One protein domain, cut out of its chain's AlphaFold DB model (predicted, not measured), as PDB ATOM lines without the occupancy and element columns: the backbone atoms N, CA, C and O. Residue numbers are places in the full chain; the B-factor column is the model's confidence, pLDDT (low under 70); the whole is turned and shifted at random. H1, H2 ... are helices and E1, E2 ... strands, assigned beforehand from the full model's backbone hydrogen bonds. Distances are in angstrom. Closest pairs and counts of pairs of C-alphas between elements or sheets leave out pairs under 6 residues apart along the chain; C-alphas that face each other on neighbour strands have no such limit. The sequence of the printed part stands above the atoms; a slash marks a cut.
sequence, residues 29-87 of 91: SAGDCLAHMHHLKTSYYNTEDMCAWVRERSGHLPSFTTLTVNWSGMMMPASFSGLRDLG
ATOM      1  N   SER A  29      -6.028  46.053 -40.490       61.31
ATOM      2  CA  SER A  29      -5.600  47.420 -40.173       61.31
ATOM      3  C   SER A  29      -6.667  48.473 -40.506       61.31
ATOM      4  O   SER A  29      -6.495  49.641 -40.163       61.31
ATOM      5  N   ALA A  30      -7.757  48.093 -41.185       69.31
ATOM      6  CA  ALA A  30      -8.880  48.978 -41.471       69.31
ATOM      7  C   ALA A  30      -9.866  48.975 -40.290       69.31
ATOM      8  O   ALA A  30     -10.432  47.932 -39.954       69.31
ATOM      9  N   GLY A  31     -10.082  50.153 -39.693       63.75
ATOM     10  CA  GLY A  31     -10.753  50.331 -38.396       63.75
ATOM     11  C   GLY A  31     -12.160  49.732 -38.249       63.75
ATOM     12  O   GLY A  31     -12.545  49.419 -37.129       63.75
ATOM     13  N   ASP A  32     -12.883  49.478 -39.347       77.88
ATOM     14  CA  ASP A  32     -14.278  48.999 -39.316       77.88
ATOM     15  C   ASP A  32     -14.483  47.561 -39.815       77.88
ATOM     16  O   ASP A  32     -15.620  47.099 -39.954       77.88
ATOM     17  N   CYS A  33     -13.411  46.806 -40.074       86.62
ATOM     18  CA  CYS A  33     -13.530  45.446 -40.611       86.62
ATOM     19  C   CYS A  33     -14.381  44.531 -39.707       86.62
ATOM     20  O   CYS A  33     -15.221  43.777 -40.198       86.62
ATOM     21  N   LEU A  34     -14.237  44.655 -38.384       88.81
ATOM     22  CA  LEU A  34     -14.978  43.850 -37.409       88.81
ATOM     23  C   LEU A  34     -16.489  44.121 -37.448       88.81
ATOM     24  O   LEU A  34     -17.288  43.184 -37.491       88.81
ATOM     25  N   ALA A  35     -16.884  45.394 -37.487       90.44
ATOM     26  CA  ALA A  35     -18.285  45.792 -37.575       90.44
ATOM     27  C   ALA A  35     -18.892  45.417 -38.933       90.44
ATOM     28  O   ALA A  35     -20.005  44.894 -38.995       90.44
ATOM     29  N   HIS A  36     -18.150  45.625 -40.023       91.75
ATOM     30  CA  HIS A  36     -18.594  45.267 -41.366       91.75
ATOM     31  C   HIS A  36     -18.871  43.763 -41.492       91.75
ATOM     32  O   HIS A  36     -19.953  43.366 -41.924       91.75
ATOM     33  N   MET A  37     -17.937  42.919 -41.043       92.69
ATOM     34  CA  MET A  37     -18.093  41.463 -41.091       92.69
ATOM     35  C   MET A  37     -19.204  40.959 -40.164       92.69
ATOM     36  O   MET A  37     -19.917  40.016 -40.513       92.69
ATOM     37  N   HIS A  38     -19.398  41.598 -39.005       92.94
ATOM     38  CA  HIS A  38     -20.542  41.321 -38.141       92.94
ATOM     39  C   HIS A  38     -21.866  41.578 -38.873       92.94
ATOM     40  O   HIS A  38     -22.697  40.676 -38.954       92.94
ATOM     41  N   HIS A  39     -22.040  42.757 -39.478       93.44
ATOM     42  CA  HIS A  39     -23.263  43.091 -40.212       93.44
ATOM     43  C   HIS A  39     -23.495  42.190 -41.424       93.44
ATOM     44  O   HIS A  39     -24.606  41.701 -41.603       93.44
ATOM     45  N   LEU A  40     -22.462  41.923 -42.231       93.44
ATOM     46  CA  LEU A  40     -22.578  41.039 -43.394       93.44
ATOM     47  C   LEU A  40     -23.096  39.654 -43.004       93.44
ATOM     48  O   LEU A  40     -23.982  39.110 -43.659       93.44
ATOM     49  N   LYS A  41     -22.562  39.089 -41.921       92.38
ATOM     50  CA  LYS A  41     -22.946  37.762 -41.444       92.38
ATOM     51  C   LYS A  41     -24.352  37.746 -40.841       92.38
ATOM     52  O   LYS A  41     -25.086  36.791 -41.074       92.38
ATOM     53  N   THR A  42     -24.752  38.795 -40.124       92.88
ATOM     54  CA  THR A  42     -26.135  38.950 -39.649       92.88
ATOM     55  C   THR A  42     -27.105  39.021 -40.832       92.88
ATOM     56  O   THR A  42     -28.079  38.274 -40.876       92.88
ATOM     57  N   SER A  43     -26.803  39.849 -41.837       93.38
ATOM     58  CA  SER A  43     -27.622  39.998 -43.047       93.38
ATOM     59  C   SER A  43     -27.683  38.727 -43.892       93.38
ATOM     60  O   SER A  43     -28.717  38.452 -44.487       93.38
ATOM     61  N   TYR A  44     -26.615  37.923 -43.916       92.31
ATOM     62  CA  TYR A  44     -26.601  36.628 -44.606       92.31
ATOM     63  C   TYR A  44     -27.699  35.677 -44.102       92.31
ATOM     64  O   TYR A  44     -28.260  34.921 -44.892       92.31
ATOM     65  N   TYR A  45     -28.015  35.717 -42.804       92.25
ATOM     66  CA  TYR A  45     -29.072  34.890 -42.217       92.25
ATOM     67  C   TYR A  45     -30.424  35.592 -42.113       92.25
ATOM     68  O   TYR A  45     -31.433  34.899 -42.043       92.25
ATOM     69  N   ASN A  46     -30.466  36.925 -42.096       93.94
ATOM     70  CA  ASN A  46     -31.709  37.690 -42.010       93.94
ATOM     71  C   ASN A  46     -32.455  37.699 -43.356       93.94
ATOM     72  O   ASN A  46     -32.499  38.704 -44.065       93.94
ATOM     73  N   THR A  47     -33.008  36.544 -43.715       94.38
ATOM     74  CA  THR A  47     -33.796  36.317 -44.927       94.38
ATOM     75  C   THR A  47     -35.199  35.842 -44.562       94.38
ATOM     76  O   THR A  47     -35.417  35.266 -43.492       94.38
ATOM     77  N   GLU A  48     -36.164  36.050 -45.461       95.38
ATOM     78  CA  GLU A  48     -37.548  35.599 -45.252       95.38
ATOM     79  C   GLU A  48     -37.631  34.083 -45.033       95.38
ATOM     80  O   GLU A  48     -38.303  33.631 -44.103       95.38
ATOM     81  N   ASP A  49     -36.868  33.308 -45.810       93.81
ATOM     82  CA  ASP A  49     -36.797  31.850 -45.685       93.81
ATOM     83  C   ASP A  49     -36.293  31.413 -44.305       93.81
ATOM     84  O   ASP A  49     -36.849  30.499 -43.692       93.81
ATOM     85  N   MET A  50     -35.259  32.077 -43.778       93.00
ATOM     86  CA  MET A  50     -34.736  31.770 -42.448       93.00
ATOM     87  C   MET A  50     -35.740  32.162 -41.360       93.00
ATOM     88  O   MET A  50     -35.957  31.398 -40.419       93.00
ATOM     89  N   CYS A  51     -36.401  33.313 -41.499       94.88
ATOM     90  CA  CYS A  51     -37.458  33.748 -40.588       94.88
ATOM     91  C   CYS A  51     -38.611  32.739 -40.525       94.88
ATOM     92  O   CYS A  51     -39.035  32.369 -39.428       94.88
ATOM     93  N   ALA A  52     -39.095  32.269 -41.677       95.62
ATOM     94  CA  ALA A  52     -40.138  31.250 -41.753       95.62
ATOM     95  C   ALA A  52     -39.672  29.934 -41.115       95.62
ATOM     96  O   ALA A  52     -40.344  29.396 -40.233       95.62
ATOM     97  N   TRP A  53     -38.472  29.475 -41.476       92.62
ATOM     98  CA  TRP A  53     -37.893  28.230 -40.978       92.62
ATOM     99  C   TRP A  53     -37.707  28.214 -39.453       92.62
ATOM    100  O   TRP A  53     -37.963  27.191 -38.807       92.62
ATOM    101  N   VAL A  54     -37.284  29.331 -38.852       94.12
ATOM    102  CA  VAL A  54     -37.173  29.449 -37.389       94.12
ATOM    103  C   VAL A  54     -38.553  29.527 -36.748       94.12
ATOM    104  O   VAL A  54     -38.802  28.804 -35.786       94.12
ATOM    105  N   ARG A  55     -39.467  30.338 -37.294       95.44
ATOM    106  CA  ARG A  55     -40.819  30.514 -36.748       95.44
ATOM    107  C   ARG A  55     -41.605  29.208 -36.703       95.44
ATOM    108  O   ARG A  55     -42.327  28.982 -35.738       95.44
ATOM    109  N   GLU A  56     -41.445  28.334 -37.691       94.75
ATOM    110  CA  GLU A  56     -42.041  26.989 -37.682       94.75
ATOM    111  C   GLU A  56     -41.585  26.133 -36.490       94.75
ATOM    112  O   GLU A  56     -42.321  25.258 -36.042       94.75
ATOM    113  N   ARG A  57     -40.373  26.369 -35.969       92.44
ATOM    114  CA  ARG A  57     -39.768  25.593 -34.872       92.44
ATOM    115  C   ARG A  57     -39.972  26.232 -33.508       92.44
ATOM    116  O   ARG A  57     -40.196  25.518 -32.535       92.44
ATOM    117  N   SER A  58     -39.855  27.555 -33.432       94.38
ATOM    118  CA  SER A  58     -39.915  28.302 -32.174       94.38
ATOM    119  C   SER A  58     -41.291  28.899 -31.888       94.38
ATOM    120  O   SER A  58     -41.575  29.225 -30.743       94.38
ATOM    121  N   GLY A  59     -42.139  29.084 -32.906       94.88
ATOM    122  CA  GLY A  59     -43.383  29.854 -32.806       94.88
ATOM    123  C   GLY A  59     -43.185  31.376 -32.803       94.88
ATOM    124  O   GLY A  59     -44.166  32.120 -32.778       94.88
ATOM    125  N   HIS A  60     -41.940  31.855 -32.873       93.88
ATOM    126  CA  HIS A  60     -41.579  33.266 -32.750       93.88
ATOM    127  C   HIS A  60     -40.811  33.757 -33.980       93.88
ATOM    128  O   HIS A  60     -40.116  32.992 -34.645       93.88
ATOM    129  N   LEU A  61     -40.925  35.052 -34.287       94.00
ATOM    130  CA  LEU A  61     -40.018  35.677 -35.249       94.00
ATOM    131  C   LEU A  61     -38.616  35.761 -34.627       94.00
ATOM    132  O   LEU A  61     -38.502  36.203 -33.479       94.00
ATOM    133  N   PRO A  62     -37.560  35.330 -35.335       95.12
ATOM    134  CA  PRO A  62     -36.213  35.392 -34.799       95.12
ATOM    135  C   PRO A  62     -35.647  36.810 -34.810       95.12
ATOM    136  O   PRO A  62     -35.879  37.579 -35.741       95.12
ATOM    137  N   SER A  63     -34.819  37.121 -33.814       93.75
ATOM    138  CA  SER A  63     -33.758  38.114 -33.979       93.75
ATOM    139  C   SER A  63     -32.480  37.439 -34.487       93.75
ATOM    140  O   SER A  63     -32.319  36.219 -34.396       93.75
ATOM    141  N   PHE A  64     -31.566  38.227 -35.046       92.69
ATOM    142  CA  PHE A  64     -30.330  37.726 -35.643       92.69
ATOM    143  C   PHE A  64     -29.135  38.391 -34.983       92.69
ATOM    144  O   PHE A  64     -29.087  39.614 -34.855       92.69
ATOM    145  N   THR A  65     -28.156  37.589 -34.590       91.81
ATOM    146  CA  THR A  65     -26.888  38.085 -34.064       91.81
ATOM    147  C   THR A  65     -25.747  37.169 -34.473       91.81
ATOM    148  O   THR A  65     -25.948  36.040 -34.924       91.81
ATOM    149  N   THR A  66     -24.520  37.655 -34.334       92.44
ATOM    150  CA  THR A  66     -23.325  36.859 -34.591       92.44
ATOM    151  C   THR A  66     -22.283  37.125 -33.518       92.44
ATOM    152  O   THR A  66     -22.158  38.244 -33.021       92.44
ATOM    153  N   LEU A  67     -21.514  36.104 -33.161       92.50
ATOM    154  CA  LEU A  67     -20.277  36.259 -32.415       92.50
ATOM    155  C   LEU A  67     -19.151  36.525 -33.415       92.50
ATOM    156  O   LEU A  67     -18.703  35.603 -34.093       92.50
ATOM    157  N   THR A  68     -18.708  37.775 -33.512       93.38
ATOM    158  CA  THR A  68     -17.608  38.178 -34.392       93.38
ATOM    159  C   THR A  68     -16.412  38.549 -33.541       93.38
ATOM    160  O   THR A  68     -16.460  39.523 -32.784       93.38
ATOM    161  N   VAL A  69     -15.339  37.783 -33.698       92.81
ATOM    162  CA  VAL A  69     -14.041  38.034 -33.069       92.81
ATOM    163  C   VAL A  69     -12.951  38.056 -34.134       92.81
ATOM    164  O   VAL A  69     -13.102  37.424 -35.178       92.81
ATOM    165  N   ASN A  70     -11.862  38.777 -33.907       92.44
ATOM    166  CA  ASN A  70     -10.655  38.652 -34.726       92.44
ATOM    167  C   ASN A  70      -9.625  37.712 -34.064       92.44
ATOM    168  O   ASN A  70      -9.867  37.183 -32.974       92.44
ATOM    169  N   TRP A  71      -8.485  37.482 -34.719       90.69
ATOM    170  CA  TRP A  71      -7.426  36.612 -34.190       90.69
ATOM    171  C   TRP A  71      -6.750  37.180 -32.945       90.69
ATOM    172  O   TRP A  71      -6.324  36.404 -32.089       90.69
ATOM    173  N   SER A  72      -6.709  38.506 -32.795       90.50
ATOM    174  CA  SER A  72      -6.227  39.154 -31.574       90.50
ATOM    175  C   SER A  72      -7.215  39.093 -30.401       90.50
ATOM    176  O   SER A  72      -6.886  39.531 -29.299       90.50
ATOM    177  N   GLY A  73      -8.408  38.521 -30.601       88.81
ATOM    178  CA  GLY A  73      -9.424  38.335 -29.566       88.81
ATOM    179  C   GLY A  73     -10.326  39.549 -29.329       88.81
ATOM    180  O   GLY A  73     -11.160  39.523 -28.425       88.81
ATOM    181  N   MET A  74     -10.216  40.604 -30.139       89.62
ATOM    182  CA  MET A  74     -11.178  41.700 -30.136       89.62
ATOM    183  C   MET A  74     -12.537  41.211 -30.628       89.62
ATOM    184  O   MET A  74     -12.663  40.636 -31.711       89.62
ATOM    185  N   MET A  75     -13.569  41.497 -29.841       90.56
ATOM    186  CA  MET A  75     -14.956  41.159 -30.136       90.56
ATOM    187  C   MET A  75     -15.742  42.412 -30.520       90.56
ATOM    188  O   MET A  75     -15.518  43.482 -29.954       90.56
ATOM    189  N   MET A  76     -16.698  42.284 -31.443       90.81
ATOM    190  CA  MET A  76     -17.661  43.359 -31.703       90.81
ATOM    191  C   MET A  76     -18.489  43.608 -30.420       90.81
ATOM    192  O   MET A  76     -19.116  42.664 -29.932       90.81
ATOM    193  N   PRO A  77     -18.577  44.842 -29.883       89.31
ATOM    194  CA  PRO A  77     -19.511  45.183 -28.804       89.31
ATOM    195  C   PRO A  77     -20.941  44.613 -28.937       89.31
ATOM    196  O   PRO A  77     -21.509  44.142 -27.953       89.31
ATOM    197  N   ALA A  78     -21.515  44.587 -30.145       87.81
ATOM    198  CA  ALA A  78     -22.837  44.009 -30.403       87.81
ATOM    199  C   ALA A  78     -22.876  42.484 -30.200       87.81
ATOM    200  O   ALA A  78     -23.877  41.959 -29.715       87.81
ATOM    201  N   SER A  79     -21.783  41.773 -30.504       86.62
ATOM    202  CA  SER A  79     -21.650  40.350 -30.178       86.62
ATOM    203  C   SER A  79     -21.685  40.131 -28.667       86.62
ATOM    204  O   SER A  79     -22.397  39.247 -28.200       86.62
ATOM    205  N   PHE A  80     -20.972  40.960 -27.899       84.94
ATOM    206  CA  PHE A  80     -20.968  40.866 -26.439       84.94
ATOM    207  C   PHE A  80     -22.352  41.149 -25.839       84.94
ATOM    208  O   PHE A  80     -22.841  40.352 -25.040       84.94
ATOM    209  N   SER A  81     -23.018  42.233 -26.263       86.38
ATOM    210  CA  SER A  81     -24.384  42.536 -25.804       86.38
ATOM    211  C   SER A  81     -25.345  41.401 -26.139       86.38
ATOM    212  O   SER A  81     -26.071  40.952 -25.263       86.38
ATOM    213  N   GLY A  82     -25.294  40.877 -27.368       85.62
ATOM    214  CA  GLY A  82     -26.159  39.777 -27.788       85.62
ATOM    215  C   GLY A  82     -25.961  38.511 -26.953       85.62
ATOM    216  O   GLY A  82     -26.938  37.889 -26.551       85.62
ATOM    217  N   LEU A  83     -24.715  38.140 -26.636       86.12
ATOM    218  CA  LEU A  83     -24.443  36.999 -25.757       86.12
ATOM    219  C   LEU A  83     -24.942  37.233 -24.329       86.12
ATOM    220  O   LEU A  83     -25.499  36.315 -23.731       86.12
ATOM    221  N   ARG A  84     -24.765  38.442 -23.790       86.69
ATOM    222  CA  ARG A  84     -25.247  38.797 -22.452       86.69
ATOM    223  C   ARG A  84     -26.770  38.752 -22.370       86.69
ATOM    224  O   ARG A  84     -27.308  38.162 -21.441       86.69
ATOM    225  N   ASP A  85     -27.457  39.313 -23.360       85.25
ATOM    226  CA  ASP A  85     -28.923  39.341 -23.410       85.25
ATOM    227  C   ASP A  85     -29.511  37.922 -23.559       85.25
ATOM    228  O   ASP A  85     -30.628  37.655 -23.122       85.25
ATOM    229  N   LEU A  86     -28.727  36.990 -24.115       84.62
ATOM    230  CA  LEU A  86     -29.038  35.560 -24.194       84.62
ATOM    231  C   LEU A  86     -28.644  34.752 -22.943       84.62
ATOM    232  O   LEU A  86     -28.913  33.552 -22.896       84.62
ATOM    233  N   GLY A  87     -27.977  35.356 -21.954       85.06
ATOM    234  CA  GLY A  87     -27.447  34.643 -20.786       85.06
ATOM    235  C   GLY A  87     -26.298  33.677 -21.113       85.06
ATOM    236  O   GLY A  87     -26.108  32.683 -20.415       85.06
TER     237      GLY A  87
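What this domain is: This is residues 29 to 87 of the 91 residues of an uncharacterized protein of Portunus trituberculatus (UniProt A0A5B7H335). The longest helix, H1, packs on a long single strand, E1, which runs between H1 and the shorter helix H3; H2 lies at one end of this layered body. The 59 printed residues hold H1, H2, E1 and H3 in that order, a mixed class. The whole is loose, with a radius of gyration of the C-alphas of 13.3 A, and elongated, spanning 41 by 24 by 14 A.

Where its parts are: H1, residues 33 to 45, is 18.9 A long from C-alpha 33 at (-13.530, 45.446, -40.611). E1, residues 62 to 70, is 25.8 A long. H2 is residues 48 to 58, 15.2 A; H3 is residues 77 to 85, 12.3 A, ending at (-28.923, 39.341, -23.410).

How they stand to each other: The closest C-alphas of H1 and E1, Thr 42 and Thr 65, are 5.7 A apart; those of E1 and H3, Leu 67 and Ser 79, 4.9 A; those of H2 and E1, Cys 51 and Pro 62, 6.1 A. H1 and H3 are near each other. H2 and H3 are apart. H1 and H2 meet only through their link. E1 pairs with no named strand. Every O i to N i+4 pair is within hydrogen-bond range in H3, 8 of 9 in H1 and 6 of 7 in H2.

The domain as a whole: The farthest C-alphas, of Ser 29 and Gly 59, are 42.3 A apart. The printed part has no cut and no long link. Residues 29 to 31 have pLDDT under 70.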